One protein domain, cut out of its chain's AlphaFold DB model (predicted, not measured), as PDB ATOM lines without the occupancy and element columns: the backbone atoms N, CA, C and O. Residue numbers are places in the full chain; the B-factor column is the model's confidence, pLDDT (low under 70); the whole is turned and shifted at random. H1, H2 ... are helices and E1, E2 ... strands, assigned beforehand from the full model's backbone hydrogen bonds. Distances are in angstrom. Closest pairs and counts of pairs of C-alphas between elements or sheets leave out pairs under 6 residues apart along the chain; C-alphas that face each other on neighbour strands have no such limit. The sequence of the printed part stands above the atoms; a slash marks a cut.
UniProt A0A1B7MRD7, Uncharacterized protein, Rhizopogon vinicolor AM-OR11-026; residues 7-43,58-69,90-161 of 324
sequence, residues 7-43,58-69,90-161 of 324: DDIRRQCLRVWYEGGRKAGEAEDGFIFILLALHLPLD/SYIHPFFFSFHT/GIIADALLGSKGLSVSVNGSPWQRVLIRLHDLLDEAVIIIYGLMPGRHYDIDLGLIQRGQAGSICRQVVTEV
ATOM      1  N   ASP A   7     262.570 198.758 203.680       58.44
ATOM      2  CA  ASP A   7     263.427 199.885 203.320       58.44
ATOM      3  C   ASP A   7     262.867 200.677 202.123       58.44
ATOM      4  O   ASP A   7     262.988 201.900 202.081       58.44
ATOM      5  N   ASP A   8     262.161 200.021 201.197       64.94
ATOM      6  CA  ASP A   8     261.471 200.682 200.086       64.94
ATOM      7  C   ASP A   8     260.244 201.457 200.561       64.94
ATOM      8  O   ASP A   8     260.063 202.601 200.147       64.94
ATOM      9  N   ILE A   9     259.460 200.904 201.494       59.25
ATOM     10  CA  ILE A   9     258.339 201.621 202.128       59.25
ATOM     11  C   ILE A   9     258.865 202.867 202.836       59.25
ATOM     12  O   ILE A   9     258.362 203.969 202.609       59.25
ATOM     13  N   ARG A  10     259.938 202.725 203.622       61.53
ATOM     14  CA  ARG A  10     260.590 203.848 204.301       61.53
ATOM     15  C   ARG A  10     261.076 204.905 203.310       61.53
ATOM     16  O   ARG A  10     260.828 206.092 203.522       61.53
ATOM     17  N   ARG A  11     261.723 204.506 202.210       71.00
ATOM     18  CA  ARG A  11     262.176 205.421 201.145       71.00
ATOM     19  C   ARG A  11     261.016 206.105 200.436       71.00
ATOM     20  O   ARG A  11     261.146 207.264 200.052       71.00
ATOM     21  N   GLN A  12     259.888 205.428 200.262       66.25
ATOM     22  CA  GLN A  12     258.713 206.002 199.617       66.25
ATOM     23  C   GLN A  12     257.956 206.951 200.548       66.25
ATOM     24  O   GLN A  12     257.540 208.010 200.092       66.25
ATOM     25  N   CYS A  13     257.858 206.645 201.844       61.41
ATOM     26  CA  CYS A  13     257.377 207.578 202.864       61.41
ATOM     27  C   CYS A  13     258.281 208.814 202.948       61.41
ATOM     28  O   CYS A  13     257.779 209.933 202.939       61.41
ATOM     29  N   LEU A  14     259.607 208.628 202.931       66.00
ATOM     30  CA  LEU A  14     260.572 209.730 202.854       66.00
ATOM     31  C   LEU A  14     260.425 210.535 201.561       66.00
ATOM     32  O   LEU A  14     260.566 211.750 201.594       66.00
ATOM     33  N   ARG A  15     260.110 209.893 200.430       70.69
ATOM     34  CA  ARG A  15     259.857 210.587 199.160       70.69
ATOM     35  C   ARG A  15     258.575 211.412 199.211       70.69
ATOM     36  O   ARG A  15     258.620 212.577 198.848       70.69
ATOM     37  N   VAL A  16     257.473 210.847 199.711       62.78
ATOM     38  CA  VAL A  16     256.207 211.574 199.925       62.78
ATOM     39  C   VAL A  16     256.417 212.738 200.893       62.78
ATOM     40  O   VAL A  16     255.920 213.832 200.645       62.78
ATOM     41  N   TRP A  17     257.208 212.538 201.948       63.53
ATOM     42  CA  TRP A  17     257.608 213.593 202.878       63.53
ATOM     43  C   TRP A  17     258.416 214.697 202.185       63.53
ATOM     44  O   TRP A  17     258.110 215.874 202.344       63.53
ATOM     45  N   TYR A  18     259.405 214.334 201.366       63.62
ATOM     46  CA  TYR A  18     260.268 215.290 200.675       63.62
ATOM     47  C   TYR A  18     259.525 216.057 199.570       63.62
ATOM     48  O   TYR A  18     259.688 217.266 199.428       63.62
ATOM     49  N   GLU A  19     258.676 215.378 198.798       63.94
ATOM     50  CA  GLU A  19     257.870 215.980 197.728       63.94
ATOM     51  C   GLU A  19     256.707 216.812 198.282       63.94
ATOM     52  O   GLU A  19     256.424 217.891 197.758       63.94
ATOM     53  N   GLY A  20     256.073 216.356 199.366       57.72
ATOM     54  CA  GLY A  20     255.048 217.106 200.093       57.72
ATOM     55  C   GLY A  20     255.625 218.333 200.799       57.72
ATOM     56  O   GLY A  20     255.100 219.433 200.642       57.72
ATOM     57  N   GLY A  21     256.760 218.180 201.486       56.03
ATOM     58  CA  GLY A  21     257.466 219.267 202.167       56.03
ATOM     59  C   GLY A  21     257.992 220.339 201.209       56.03
ATOM     60  O   GLY A  21     257.940 221.523 201.524       56.03
ATOM     61  N   ARG A  22     258.417 219.961 199.997       59.03
ATOM     62  CA  ARG A  22     258.873 220.921 198.977       59.03
ATOM     63  C   ARG A  22     257.744 221.791 198.423       59.03
ATOM     64  O   ARG A  22     258.002 222.924 198.035       59.03
ATOM     65  N   LYS A  23     256.509 221.276 198.387       54.75
ATOM     66  CA  LYS A  23     255.314 222.057 198.016       54.75
ATOM     67  C   LYS A  23     254.754 222.866 199.187       54.75
ATOM     68  O   LYS A  23     254.134 223.893 198.958       54.75
ATOM     69  N   ALA A  24     254.987 222.413 200.416       50.44
ATOM     70  CA  ALA A  24     254.556 223.086 201.634       50.44
ATOM     71  C   ALA A  24     255.541 224.149 202.149       50.44
ATOM     72  O   ALA A  24     255.212 224.847 203.096       50.44
ATOM     73  N   GLY A  25     256.718 224.309 201.531       46.19
ATOM     74  CA  GLY A  25     257.758 225.259 201.955       46.19
ATOM     75  C   GLY A  25     257.373 226.747 201.934       46.19
ATOM     76  O   GLY A  25     258.203 227.573 202.296       46.19
ATOM     77  N   GLU A  26     256.146 227.092 201.534       53.03
ATOM     78  CA  GLU A  26     255.577 228.444 201.660       53.03
ATOM     79  C   GLU A  26     254.578 228.589 202.827       53.03
ATOM     80  O   GLU A  26     254.189 229.707 203.151       53.03
ATOM     81  N   ALA A  27     254.178 227.498 203.490       50.25
ATOM     82  CA  ALA A  27     253.296 227.523 204.654       50.25
ATOM     83  C   ALA A  27     254.098 227.205 205.926       50.25
ATOM     84  O   ALA A  27     254.711 226.145 206.027       50.25
ATOM     85  N   GLU A  28     254.067 228.096 206.923       50.56
ATOM     86  CA  GLU A  28     254.705 227.886 208.240       50.56
ATOM     87  C   GLU A  28     254.045 226.777 209.085       50.56
ATOM     88  O   GLU A  28     254.431 226.523 210.228       50.56
ATOM     89  N   ASP A  29     253.060 226.080 208.527       52.22
ATOM     90  CA  ASP A  29     252.360 224.999 209.194       52.22
ATOM     91  C   ASP A  29     253.239 223.743 209.199       52.22
ATOM     92  O   ASP A  29     253.366 223.023 208.208       52.22
ATOM     93  N   GLY A  30     253.874 223.464 210.339       55.09
ATOM     94  CA  GLY A  30     254.560 222.193 210.545       55.09
ATOM     95  C   GLY A  30     253.594 221.017 210.355       55.09
ATOM     96  O   GLY A  30     252.455 221.047 210.813       55.09
ATOM     97  N   PHE A  31     254.052 219.963 209.685       56.97
ATOM     98  CA  PHE A  31     253.283 218.733 209.508       56.97
ATOM     99  C   PHE A  31     253.835 217.657 210.440       56.97
ATOM    100  O   PHE A  31     255.010 217.296 210.340       56.97
ATOM    101  N   ILE A  32     252.993 217.112 211.322       63.03
ATOM    102  CA  ILE A  32     253.304 215.864 212.028       63.03
ATOM    103  C   ILE A  32     252.853 214.685 211.161       63.03
ATOM    104  O   ILE A  32     251.727 214.667 210.663       63.03
ATOM    105  N   PHE A  33     253.735 213.693 211.018       67.00
ATOM    106  CA  PHE A  33     253.425 212.393 210.432       67.00
ATOM    107  C   PHE A  33     253.497 211.340 211.530       67.00
ATOM    108  O   PHE A  33     254.553 211.141 212.130       67.00
ATOM    109  N   ILE A  34     252.383 210.658 211.774       70.81
ATOM    110  CA  ILE A  34     252.349 209.502 212.670       70.81
ATOM    111  C   ILE A  34     252.380 208.262 211.785       70.81
ATOM    112  O   ILE A  34     251.478 208.064 210.975       70.81
ATOM    113  N   LEU A  35     253.445 207.471 211.907       71.56
ATOM    114  CA  LEU A  35     253.569 206.179 211.243       71.56
ATOM    115  C   LEU A  35     253.060 205.108 212.204       71.56
ATOM    116  O   LEU A  35     253.697 204.857 213.226       71.56
ATOM    117  N   LEU A  36     251.933 204.491 211.864       68.69
ATOM    118  CA  LEU A  36     251.407 203.341 212.589       68.69
ATOM    119  C   LEU A  36     251.637 202.099 211.738       68.69
ATOM    120  O   LEU A  36     251.094 202.008 210.639       68.69
ATOM    121  N   ALA A  37     252.452 201.173 212.236       67.38
ATOM    122  CA  ALA A  37     252.576 199.836 211.668       67.38
ATOM    123  C   ALA A  37     251.599 198.917 212.398       67.38
ATOM    124  O   ALA A  37     251.701 198.778 213.619       67.38
ATOM    125  N   LEU A  38     250.652 198.341 211.659       61.06
ATOM    126  CA  LEU A  38     249.711 197.350 212.164       61.06
ATOM    127  C   LEU A  38     250.225 195.962 211.825       61.06
ATOM    128  O   LEU A  38     250.422 195.679 210.649       61.06
ATOM    129  N   HIS A  39     250.410 195.121 212.838       56.03
ATOM    130  CA  HIS A  39     250.729 193.707 212.661       56.03
ATOM    131  C   HIS A  39     249.650 192.867 213.356       56.03
ATOM    132  O   HIS A  39     249.502 192.959 214.585       56.03
ATOM    133  N   LEU A  40     248.867 192.102 212.588       52.06
ATOM    134  CA  LEU A  40     247.984 191.071 213.139       52.06
ATOM    135  C   LEU A  40     248.813 189.793 213.331       52.06
ATOM    136  O   LEU A  40     249.385 189.292 212.366       52.06
ATOM    137  N   PRO A  41     248.941 189.267 214.561       44.06
ATOM    138  CA  PRO A  41     249.678 188.040 214.789       44.06
ATOM    139  C   PRO A  41     248.839 186.863 214.286       44.06
ATOM    140  O   PRO A  41     247.977 186.359 214.999       44.06
ATOM    141  N   LEU A  42     249.112 186.422 213.062       45.56
ATOM    142  CA  LEU A  42     248.757 185.089 212.599       45.56
ATOM    143  C   LEU A  42     249.978 184.195 212.850       45.56
ATOM    144  O   LEU A  42     250.973 184.257 212.134       45.56
ATOM    145  N   ASP A  43     249.870 183.384 213.897       38.59
ATOM    146  CA  ASP A  43     250.766 182.289 214.282       38.59
ATOM    147  C   ASP A  43     251.991 182.613 215.176       38.59
ATOM    148  O   ASP A  43     252.799 183.526 214.971       38.59
ATOM    149  N   SER A  58     264.739 214.680 212.423       34.81
ATOM    150  CA  SER A  58     263.827 215.195 213.451       34.81
ATOM    151  C   SER A  58     262.952 214.051 213.969       34.81
ATOM    152  O   SER A  58     262.395 213.315 213.156       34.81
ATOM    153  N   TYR A  59     262.929 213.859 215.291       36.16
ATOM    154  CA  TYR A  59     262.429 212.670 215.983       36.16
ATOM    155  C   TYR A  59     261.002 212.291 215.555       36.16
ATOM    156  O   TYR A  59     260.019 212.721 216.148       36.16
ATOM    157  N   ILE A  60     260.883 211.443 214.536       41.88
ATOM    158  CA  ILE A  60     259.696 210.621 214.330       41.88
ATOM    159  C   ILE A  60     259.958 209.391 215.187       41.88
ATOM    160  O   ILE A  60     260.760 208.545 214.796       41.88
ATOM    161  N   HIS A  61     259.349 209.311 216.367       41.94
ATOM    162  CA  HIS A  61     259.275 208.045 217.087       41.94
ATOM    163  C   HIS A  61     258.276 207.157 216.332       41.94
ATOM    164  O   HIS A  61     257.085 207.475 216.322       41.94
ATOM    165  N   PRO A  62     258.722 206.092 215.632       46.69
ATOM    166  CA  PRO A  62     257.790 205.156 215.032       46.69
ATOM    167  C   PRO A  62     257.081 204.419 216.167       46.69
ATOM    168  O   PRO A  62     257.719 203.710 216.949       46.69
ATOM    169  N   PHE A  63     255.770 204.599 216.276       43.94
ATOM    170  CA  PHE A  63     254.969 203.818 217.201       43.94
ATOM    171  C   PHE A  63     254.592 202.497 216.515       43.94
ATOM    172  O   PHE A  63     253.898 202.483 215.498       43.94
ATOM    173  N   PHE A  64     255.092 201.380 217.047       40.50
ATOM    174  CA  PHE A  64     254.764 200.031 216.575       40.50
ATOM    175  C   PHE A  64     253.621 199.456 217.409       40.50
ATOM    176  O   PHE A  64     253.703 199.470 218.639       40.50
ATOM    177  N   PHE A  65     252.582 198.919 216.763       46.78
ATOM    178  CA  PHE A  65     251.434 198.363 217.473       46.78
ATOM    179  C   PHE A  65     250.908 197.070 216.834       46.78
ATOM    180  O   PHE A  65     250.661 197.006 215.633       46.78
ATOM    181  N   SER A  66     250.653 196.053 217.663       45.78
ATOM    182  CA  SER A  66     249.884 194.867 217.262       45.78
ATOM    183  C   SER A  66     248.403 195.037 217.578       45.78
ATOM    184  O   SER A  66     248.039 195.606 218.616       45.78
ATOM    185  N   PHE A  67     247.556 194.531 216.685       45.25
ATOM    186  CA  PHE A  67     246.135 194.309 216.935       45.25
ATOM    187  C   PHE A  67     245.926 192.843 217.326       45.25
ATOM    188  O   PHE A  67     246.544 191.962 216.745       45.25
ATOM    189  N   HIS A  68     245.047 192.584 218.291       43.81
ATOM    190  CA  HIS A  68     244.537 191.243 218.560       43.81
ATOM    191  C   HIS A  68     243.068 191.221 218.155       43.81
ATOM    192  O   HIS A  68     242.235 191.853 218.803       43.81
ATOM    193  N   THR A  69     242.746 190.518 217.075       47.06
ATOM    194  CA  THR A  69     241.373 190.077 216.835       47.06
ATOM    195  C   THR A  69     241.142 188.894 217.764       47.06
ATOM    196  O   THR A  69     241.831 187.888 217.644       47.06
ATOM    197  N   GLY A  90     243.453 188.094 202.798       64.56
ATOM    198  CA  GLY A  90     242.567 189.184 202.399       64.56
ATOM    199  C   GLY A  90     241.875 189.904 203.551       64.56
ATOM    200  O   GLY A  90     241.161 190.862 203.279       64.56
ATOM    201  N   ILE A  91     242.031 189.488 204.813       69.88
ATOM    202  CA  ILE A  91     241.173 189.992 205.899       69.88
ATOM    203  C   ILE A  91     241.439 191.475 206.182       69.88
ATOM    204  O   ILE A  91     240.486 192.253 206.248       69.88
ATOM    205  N   ILE A  92     242.703 191.905 206.290       72.12
ATOM    206  CA  ILE A  92     243.016 193.331 206.479       72.12
ATOM    207  C   ILE A  92     242.717 194.128 205.213       72.12
ATOM    208  O   ILE A  92     242.164 195.225 205.301       72.12
ATOM    209  N   ALA A  93     243.068 193.596 204.041       73.38
ATOM    210  CA  ALA A  93     242.819 194.275 202.777       73.38
ATOM    211  C   ALA A  93     241.315 194.506 202.564       73.38
ATOM    212  O   ALA A  93     240.918 195.619 202.241       73.38
ATOM    213  N   ASP A  94     240.470 193.513 202.831       73.56
ATOM    214  CA  ASP A  94     239.014 193.616 202.704       73.56
ATOM    215  C   ASP A  94     238.397 194.458 203.835       73.56
ATOM    216  O   ASP A  94     237.475 195.242 203.602       73.56
ATOM    217  N   ALA A  95     238.950 194.403 205.052       74.69
ATOM    218  CA  ALA A  95     238.511 195.266 206.150       74.69
ATOM    219  C   ALA A  95     238.850 196.753 205.921       74.69
ATOM    220  O   ALA A  95     238.047 197.616 206.280       74.69
ATOM    221  N   LEU A  96     240.011 197.062 205.329       79.00
ATOM    222  CA  LEU A  96     240.490 198.435 205.117       79.00
ATOM    223  C   LEU A  96     240.085 199.034 203.757       79.00
ATOM    224  O   LEU A  96     239.735 200.213 203.717       79.00
ATOM    225  N   LEU A  97     240.134 198.268 202.658       73.31
ATOM    226  CA  LEU A  97     239.744 198.719 201.305       73.31
ATOM    227  C   LEU A  97     238.279 198.447 200.977       73.31
ATOM    228  O   LEU A  97     237.745 199.057 200.046       73.31
ATOM    229  N   GLY A  98     237.631 197.524 201.688       73.12
ATOM    230  CA  GLY A  98     236.226 197.228 201.467       73.12
ATOM    231  C   GLY A  98     235.340 198.448 201.720       73.12
ATOM    232  O   GLY A  98     235.738 199.449 202.315       73.12
ATOM    233  N   SER A  99     234.073 198.333 201.321       56.81
ATOM    234  CA  SER A  99     233.029 199.372 201.446       56.81
ATOM    235  C   SER A  99     232.758 199.895 202.871       56.81
ATOM    236  O   SER A  99     231.847 200.697 203.065       56.81
ATOM    237  N   LYS A 100     233.504 199.426 203.875       69.19
ATOM    238  CA  LYS A 100     233.251 199.655 205.296       69.19
ATOM    239  C   LYS A 100     234.273 200.573 205.976       69.19
ATOM    240  O   LYS A 100     233.903 201.181 206.969       69.19
ATOM    241  N   GLY A 101     235.454 200.769 205.385       78.62
ATOM    242  CA  GLY A 101     236.389 201.856 205.700       78.62
ATOM    243  C   GLY A 101     237.013 201.863 207.106       78.62
ATOM    244  O   GLY A 101     236.426 201.466 208.111       78.62
ATOM    245  N   LEU A 102     238.235 202.388 207.182       88.56
ATOM    246  CA  LEU A 102     238.857 202.806 208.436       88.56
ATOM    247  C   LEU A 102     238.234 204.135 208.888       88.56
ATOM    248  O   LEU A 102     238.277 205.119 208.147       88.56
ATOM    249  N   SER A 103     237.707 204.185 210.109       91.44
ATOM    250  CA  SER A 103     237.320 205.438 210.757       91.44
ATOM    251  C   SER A 103     238.482 205.956 211.589       91.44
ATOM    252  O   SER A 103     239.021 205.234 212.425       91.44
ATOM    253  N   VAL A 104     238.847 207.219 211.388       93.31
ATOM    254  CA  VAL A 104     239.835 207.917 212.214       93.31
ATOM    255  C   VAL A 104     239.154 209.134 212.817       93.31
ATOM    256  O   VAL A 104     238.642 209.974 212.075       93.31
ATOM    257  N   SER A 105     239.134 209.242 214.141       94.62
ATOM    258  CA  SER A 105     238.756 210.466 214.847       94.62
ATOM    259  C   SER A 105     239.966 211.082 215.522       94.62
ATOM    260  O   SER A 105     240.863 210.395 215.993       94.62
ATOM    261  N   VAL A 106     239.999 212.408 215.538       94.69
ATOM    262  CA  VAL A 106     241.006 213.206 216.228       94.69
ATOM    263  C   VAL A 106     240.250 214.162 217.142       94.69
ATOM    264  O   VAL A 106     239.468 214.989 216.670       94.69
ATOM    265  N   ASN A 107     240.452 214.032 218.452       94.88
ATOM    266  CA  ASN A 107     239.722 214.747 219.499       94.88
ATOM    267  C   ASN A 107     238.195 214.596 219.344       94.88
ATOM    268  O   ASN A 107     237.455 215.583 219.355       94.88
ATOM    269  N   GLY A 108     237.729 213.367 219.094       94.31
ATOM    270  CA  GLY A 108     236.313 213.043 218.881       94.31
ATOM    271  C   GLY A 108     235.704 213.555 217.566       94.31
ATOM    272  O   GLY A 108     234.533 213.298 217.298       94.31
ATOM    273  N   SER A 109     236.470 214.261 216.727       95.75
ATOM    274  CA  SER A 109     236.014 214.742 215.416       95.75
ATOM    275  C   SER A 109     236.522 213.832 214.296       95.75
ATOM    276  O   SER A 109     237.690 213.448 214.329       95.75
ATOM    277  N   PRO A 110     235.707 213.495 213.279       94.75
ATOM    278  CA  PRO A 110     236.152 212.647 212.178       94.75
ATOM    279  C   PRO A 110     237.281 213.319 211.388       94.75
ATOM    280  O   PRO A 110     237.210 214.502 211.051       94.75
ATOM    281  N   TRP A 111     238.321 212.553 211.068       95.31
ATOM    282  CA  TRP A 111     239.523 213.034 210.398       95.31
ATOM    283  C   TRP A 111     239.700 212.368 209.034       95.31
ATOM    284  O   TRP A 111     239.868 211.158 208.923       95.31
ATOM    285  N   GLN A 112     239.686 213.176 207.973       93.31
ATOM    286  CA  GLN A 112     239.716 212.686 206.587       93.31
ATOM    287  C   GLN A 112     241.131 212.585 206.000       93.31
ATOM    288  O   GLN A 112     241.338 211.961 204.962       93.31
ATOM    289  N   ARG A 113     242.123 213.223 206.631       91.25
ATOM    290  CA  ARG A 113     243.493 213.322 206.107       91.25
ATOM    291  C   ARG A 113     244.325 212.123 206.557       91.25
ATOM    292  O   ARG A 113     245.184 212.234 207.434       91.25
ATOM    293  N   VAL A 114     244.023 210.974 205.955       91.56
ATOM    294  CA  VAL A 114     244.637 209.677 206.254       91.56
ATOM    295  C   VAL A 114     245.099 209.021 204.955       91.56
ATOM    296  O   VAL A 114     244.353 208.969 203.981       91.56
ATOM    297  N   LEU A 115     246.332 208.519 204.928       90.12
ATOM    298  CA  LEU A 115     246.844 207.662 203.858       90.12
ATOM    299  C   LEU A 115     247.042 206.257 204.414       90.12
ATOM    300  O   LEU A 115     247.674 206.090 205.453       90.12
ATOM    301  N   ILE A 116     246.535 205.253 203.705       90.25
ATOM    302  CA  ILE A 116     246.664 203.847 204.084       90.25
ATOM    303  C   ILE A 116     247.480 203.148 203.004       90.25
ATOM    304  O   ILE A 116     247.214 203.301 201.811       90.25
ATOM    305  N   ARG A 117     248.493 202.393 203.418       88.44
ATOM    306  CA  ARG A 117     249.246 201.492 202.549       88.44
ATOM    307  C   ARG A 117     249.181 200.090 203.118       88.44
ATOM    308  O   ARG A 117     249.584 199.875 204.253       88.44
ATOM    309  N   LEU A 118     248.682 199.166 202.314       87.19
ATOM    310  CA  LEU A 118     248.583 197.753 202.650       87.19
ATOM    311  C   LEU A 118     249.796 197.007 202.109       87.19
ATOM    312  O   LEU A 118     250.305 197.333 201.034       87.19
ATOM    313  N   HIS A 119     250.258 196.027 202.871       83.81
ATOM    314  CA  HIS A 119     251.288 195.094 202.469       83.81
ATOM    315  C   HIS A 119     250.709 193.676 202.470       83.81
ATOM    316  O   HIS A 119     250.760 192.966 203.475       83.81
ATOM    317  N   ASP A 120     250.198 193.268 201.309       81.00
ATOM    318  CA  ASP A 120     249.407 192.043 201.111       81.00
ATOM    319  C   ASP A 120     250.106 190.754 201.585       81.00
ATOM    320  O   ASP A 120     249.451 189.781 201.938       81.00
ATOM    321  N   LEU A 121     251.443 190.721 201.600       78.62
ATOM    322  CA  LEU A 121     252.207 189.515 201.948       78.62
ATOM    323  C   LEU A 121     252.434 189.316 203.450       78.62
ATOM    324  O   LEU A 121     252.787 188.213 203.854       78.62
ATOM    325  N   LEU A 122     252.330 190.378 204.252       78.12
ATOM    326  CA  LEU A 122     252.667 190.338 205.685       78.12
ATOM    327  C   LEU A 122     251.455 190.595 206.580       78.12
ATOM    328  O   LEU A 122     251.618 190.631 207.793       78.12
ATOM    329  N   ASP A 123     250.276 190.795 205.983       79.38
ATOM    330  CA  ASP A 123     249.087 191.274 206.689       79.38
ATOM    331  C   ASP A 123     249.429 192.509 207.548       79.38
ATOM    332  O   ASP A 123     249.102 192.633 208.728       79.38
ATOM    333  N   GLU A 124     250.194 193.421 206.939       83.19
ATOM    334  CA  GLU A 124     250.646 194.650 207.574       83.19
ATOM    335  C   GLU A 124     250.044 195.855 206.864       83.19
ATOM    336  O   GLU A 124     250.013 195.940 205.635       83.19
ATOM    337  N   ALA A 125     249.592 196.828 207.649       84.88
ATOM    338  CA  ALA A 125     249.105 198.095 207.130       84.88
ATOM    339  C   ALA A 125     249.866 199.254 207.768       84.88
ATOM    340  O   ALA A 125     250.080 199.297 208.979       84.88
ATOM    341  N   VAL A 126     250.249 200.216 206.933       87.31
ATOM    342  CA  VAL A 126     250.838 201.485 207.341       87.31
ATOM    343  C   VAL A 126     249.786 202.573 207.202       87.31
ATOM    344  O   VAL A 126     249.361 202.895 206.090       87.31
ATOM    345  N   ILE A 127     249.392 203.158 208.330       89.38
ATOM    346  CA  ILE A 127     248.455 204.284 208.376       89.38
ATOM    347  C   ILE A 127     249.252 205.551 208.674       89.38
ATOM    348  O   ILE A 127     250.003 205.607 209.650       89.38
ATOM    349  N   ILE A 128     249.090 206.560 207.822       90.44
ATOM    350  CA  ILE A 128     249.728 207.869 207.944       90.44
ATOM    351  C   ILE A 128     248.638 208.916 208.127       90.44
ATOM    352  O   ILE A 128     247.884 209.213 207.199       90.44
ATOM    353  N   ILE A 129     248.584 209.510 209.314       91.56
ATOM    354  CA  ILE A 129     247.712 210.649 209.615       91.56
ATOM    355  C   ILE A 129     248.516 211.927 209.380       91.56
ATOM    356  O   ILE A 129     249.634 212.050 209.887       91.56
ATOM    357  N   TYR A 130     247.968 212.859 208.597       91.06
ATOM    358  CA  TYR A 130     248.641 214.112 208.241       91.06
ATOM    359  C   TYR A 130     247.751 215.342 208.466       91.06
ATOM    360  O   TYR A 130     246.529 215.251 208.586       91.06
ATOM    361  N   GLY A 131     248.384 216.518 208.525       90.81
ATOM    362  CA  GLY A 131     247.709 217.799 208.775       90.81
ATOM    363  C   GLY A 131     247.420 218.084 210.252       90.81
ATOM    364  O   GLY A 131     246.572 218.924 210.545       90.81
ATOM    365  N   LEU A 132     248.089 217.375 211.165       89.94
ATOM    366  CA  LEU A 132     248.099 217.684 212.592       89.94
ATOM    367  C   LEU A 132     249.118 218.799 212.861       89.94
ATOM    368  O   LEU A 132     250.235 218.752 212.342       89.94
ATOM    369  N   MET A 133     248.731 219.786 213.670       87.06
ATOM    370  CA  MET A 133     249.589 220.911 214.034       87.06
ATOM    371  C   MET A 133     250.615 220.496 215.095       87.06
ATOM    372  O   MET A 133     250.249 219.859 216.086       87.06
ATOM    373  N   PRO A 134     251.881 220.913 214.966       84.50
ATOM    374  CA  PRO A 134     252.888 220.677 215.985       84.50
ATOM    375  C   PRO A 134     252.542 221.364 217.306       84.50
ATOM    376  O   PRO A 134     251.880 222.401 217.342       84.50
ATOM    377  N   GLY A 135     253.010 220.773 218.408       82.31
ATOM    378  CA  GLY A 135     252.844 221.328 219.754       82.31
ATOM    379  C   GLY A 135     251.429 221.219 220.326       82.31
ATOM    380  O   GLY A 135     251.173 221.756 221.403       82.31
ATOM    381  N   ARG A 136     250.510 220.530 219.637       87.75
ATOM    382  CA  ARG A 136     249.176 220.219 220.152       87.75
ATOM    383  C   ARG A 136     249.076 218.763 220.570       87.75
ATOM    384  O   ARG A 136     249.689 217.887 219.970       87.75
ATOM    385  N   HIS A 137     248.265 218.547 221.595       88.44
ATOM    386  CA  HIS A 137     247.888 217.227 222.050       88.44
ATOM    387  C   HIS A 137     246.665 216.745 221.269       88.44
ATOM    388  O   HIS A 137     245.665 217.461 221.151       88.44
ATOM    389  N   TYR A 138     246.772 215.540 220.738       92.50
ATOM    390  CA  TYR A 138     245.731 214.856 219.993       92.50
ATOM    391  C   TYR A 138     245.408 213.526 220.649       92.50
ATOM    392  O   TYR A 138     246.306 212.732 220.940       92.50
ATOM    393  N   ASP A 139     244.115 213.309 220.824       92.62
ATOM    394  CA  ASP A 139     243.517 212.029 221.134       92.62
ATOM    395  C   ASP A 139     243.011 211.410 219.830       92.62
ATOM    396  O   ASP A 139     242.150 211.989 219.166       92.62
ATOM    397  N   ILE A 140     243.629 210.325 219.381       93.38
ATOM    398  CA  ILE A 140     243.382 209.750 218.060       93.38
ATOM    399  C   ILE A 140     242.707 208.399 218.237       93.38
ATOM    400  O   ILE A 140     243.359 207.452 218.671       93.38
ATOM    401  N   ASP A 141     241.450 208.275 217.823       92.81
ATOM    402  CA  ASP A 141     240.766 206.985 217.818       92.81
ATOM    403  C   ASP A 141     240.761 206.374 216.422       92.81
ATOM    404  O   ASP A 141     240.427 207.014 215.422       92.81
ATOM    405  N   LEU A 142     241.118 205.099 216.364       91.94
ATOM    406  CA  LEU A 142     241.086 204.280 215.163       91.94
ATOM    407  C   LEU A 142     240.008 203.225 215.338       91.94
ATOM    408  O   LEU A 142     240.103 202.380 216.228       91.94
ATOM    409  N   GLY A 143     238.992 203.277 214.486       89.75
ATOM    410  CA  GLY A 143     237.883 202.337 214.465       89.75
ATOM    411  C   GLY A 143     237.857 201.543 213.166       89.75
ATOM    412  O   GLY A 143     237.814 202.125 212.082       89.75
ATOM    413  N   LEU A 144     237.824 200.216 213.266       87.44
ATOM    414  CA  LEU A 144     237.451 199.348 212.146       87.44
ATOM    415  C   LEU A 144     235.945 199.087 212.202       87.44
ATOM    416  O   LEU A 144     235.436 198.554 213.191       87.44
ATOM    417  N   ILE A 145     235.222 199.466 211.149       82.19
ATOM    418  CA  ILE A 145     233.775 199.253 211.068       82.19
ATOM    419  C   ILE A 145     233.523 197.896 210.398       82.19
ATOM    420  O   ILE A 145     233.512 197.779 209.175       82.19
ATOM    421  N   GLN A 146     233.285 196.837 211.175       80.62
ATOM    422  CA  GLN A 146     232.836 195.551 210.629       80.62
ATOM    423  C   GLN A 146     231.302 195.499 210.560       80.62
ATOM    424  O   GLN A 146     230.599 195.396 211.558       80.62
ATOM    425  N   ARG A 147     230.744 195.547 209.346       63.69
ATOM    426  CA  ARG A 147     229.299 195.353 209.113       63.69
ATOM    427  C   ARG A 147     228.933 193.914 209.494       63.69
ATOM    428  O   ARG A 147     229.384 193.000 208.803       63.69
ATOM    429  N   GLY A 148     228.111 193.744 210.526       72.38
ATOM    430  CA  GLY A 148     227.542 192.452 210.936       72.38
ATOM    431  C   GLY A 148     227.893 192.017 212.359       72.38
ATOM    432  O   GLY A 148     227.141 191.244 212.942       72.38
ATOM    433  N   GLN A 149     228.956 192.564 212.953       68.69
ATOM    434  CA  GLN A 149     229.267 192.389 214.372       68.69
ATOM    435  C   GLN A 149     229.108 193.726 215.090       68.69
ATOM    436  O   GLN A 149     229.605 194.752 214.639       68.69
ATOM    437  N   ALA A 150     228.422 193.720 216.231       64.94
ATOM    438  CA  ALA A 150     228.214 194.910 217.058       64.94
ATOM    439  C   ALA A 150     229.496 195.407 217.766       64.94
ATOM    440  O   ALA A 150     229.422 196.282 218.626       64.94
ATOM    441  N   GLY A 151     230.666 194.853 217.431       63.41
ATOM    442  CA  GLY A 151     231.956 195.256 217.972       63.41
ATOM    443  C   GLY A 151     232.720 196.113 216.973       63.41
ATOM    444  O   GLY A 151     233.312 195.589 216.036       63.41
ATOM    445  N   SER A 152     232.750 197.429 217.178       69.06
ATOM    446  CA  SER A 152     233.786 198.265 216.575       69.06
ATOM    447  C   SER A 152     235.065 198.085 217.388       69.06
ATOM    448  O   SER A 152     235.092 198.421 218.574       69.06
ATOM    449  N   ILE A 153     236.123 197.566 216.773       77.12
ATOM    450  CA  ILE A 153     237.441 197.540 217.412       77.12
ATOM    451  C   ILE A 153     237.947 198.982 217.385       77.12
ATOM    452  O   ILE A 153     238.299 199.488 216.320       77.12
ATOM    453  N   CYS A 154     237.899 199.649 218.538       78.62
ATOM    454  CA  CYS A 154     238.366 201.017 218.722       78.62
ATOM    455  C   CYS A 154     239.702 201.008 219.466       78.62
ATOM    456  O   CYS A 154     239.847 200.323 220.482       78.62
ATOM    457  N   ARG A 155     240.676 201.770 218.972       81.19
ATOM    458  CA  ARG A 155     241.963 201.981 219.637       81.19
ATOM    459  C   ARG A 155     242.235 203.466 219.773       81.19
ATOM    460  O   ARG A 155     242.299 204.160 218.767       81.19
ATOM    461  N   GLN A 156     242.478 203.895 221.003       84.19
ATOM    462  CA  GLN A 156     242.837 205.263 221.347       84.19
ATOM    463  C   GLN A 156     244.367 205.416 221.372       84.19
ATOM    464  O   GLN A 156     245.075 204.609 221.984       84.19
ATOM    465  N   VAL A 157     244.886 206.421 220.674       82.12
ATOM    466  CA  VAL A 157     246.299 206.804 220.629       82.12
ATOM    467  C   VAL A 157     246.402 208.232 221.129       82.12
ATOM    468  O   VAL A 157     246.001 209.180 220.457       82.12
ATOM    469  N   VAL A 158     246.980 208.376 222.313       82.12
ATOM    470  CA  VAL A 158     247.165 209.670 222.953       82.12
ATOM    471  C   VAL A 158     248.574 210.168 222.636       82.12
ATOM    472  O   VAL A 158     249.564 209.498 222.927       82.12
ATOM    473  N   THR A 159     248.677 211.335 222.003       79.75
ATOM    474  CA  THR A 159     249.967 211.962 221.658       79.75
ATOM    475  C   THR A 159     250.525 212.764 222.835       79.75
ATOM    476  O   THR A 159     250.786 213.962 222.729       79.75
ATOM    477  N   GLU A 160     250.712 212.116 223.985       77.81
ATOM    478  CA  GLU A 160     251.431 212.743 225.092       77.81
ATOM    479  C   GLU A 160     252.912 212.838 224.723       77.81
ATOM    480  O   GLU A 160     253.570 211.848 224.409       77.81
ATOM    481  N   VAL A 161     253.450 214.057 224.743       66.31
ATOM    482  CA  VAL A 161     254.899 214.239 224.824       66.31
ATOM    483  C   VAL A 161     255.289 213.667 226.177       66.31
ATOM    484  O   VAL A 161     254.907 214.264 227.185       66.31
TER     485      VAL A 161
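Overview. This is residues 7 to 43, 58 to 69 and 90 to 161 of the 324 residues of an uncharacterized protein of Rhizopogon vinicolor AM-OR11-026 (UniProt A0A1B7MRD7). Two small sheets lie partly face to face: a larger one of four strands, E2 E1 E5 E4, and a smaller one of three, E3 E6 E7, with the short helix H2 next to E3 and over the E4 and E5 part of the larger sheet. The long helix H1 only grazes the larger sheet with residues 9 to 17, and residues 22 to 28, from its last turn into the link after it, stick out. The printed part has 121 residues with two named helices and seven named strands, in the order H1 E1 E2 H2 E3 E4 E5 E6 E7. The class is mixed, helices and strands; the larger sheet is mixed and the smaller one antiparallel. The whole is compact, with a radius of gyration of the C-alphas of 15.2 A and spans of 46 by 33 by 27 A.

Arrangement. H1, residues 7 to 24, is followed by E1, residues 32 to 39. E2, residues 63 to 66, is the parallel neighbour of E1, with N 65 and O 37 3.3 A apart, within hydrogen-bond range. On the other side of E1 is E5, residues 124 to 132, antiparallel, with N 38 and O 125 at 2.9 A. E4, residues 114 to 119, and E5 form a hairpin, with N 115 and O 128 at 2.8 A. H2, residues 90 to 97, is on this sheet at a height over the sheet of 9.4 A, over E4 and only just over E5, where 3 of its C-alphas fall; it runs along the strands, at 18 degrees to E4 on the local plane. E3, residues 102 to 106, is the antiparallel neighbour of E6, residues 139 to 144, with N 103 and O 143 at 2.9 A. E6 and E7, residues 153 to 158, form a hairpin, with N 157 and O 140 at 2.7 A. H2 only grazes this second sheet with residues 92 to 96. The closest C-alphas of H2 and E3, those of Leu 96 and Leu 102, are 5.7 A apart. H1 and H2 are apart. In H1 and H2 every O i to N i+4 pair is within hydrogen-bond range.

Along the chain. H1 begins at C-alpha 7 (263.427, 199.885, 203.320) and is 24.9 A long. E1 measures 22.3 A, and E5, the longest strand, 23.7 A from C-alpha 124 (250.646, 194.650, 207.574). E4 and E7 each measure 16.5 A, E6 16.7 A and E3 13.2 A. E2 is 10.3 A long and H2 10.0 A. E7 ends at C-alpha 158 (247.165, 209.670, 222.953).

Size, cuts and confidence. The two C-alphas farthest apart, those of Glu 26 and Asp 43, are 48.1 A apart. Residues 44 to 57 are not printed, with 35.4 A between C-alphas 43 and 58, nor are residues 70 to 89, with 14.5 A between C-alphas 69 and 90. Of the links that are printed whole, none is long. The mean pLDDT of the printed part is 71.6; 55 residues are under 70, among them 16 to 33 and 58 to 69.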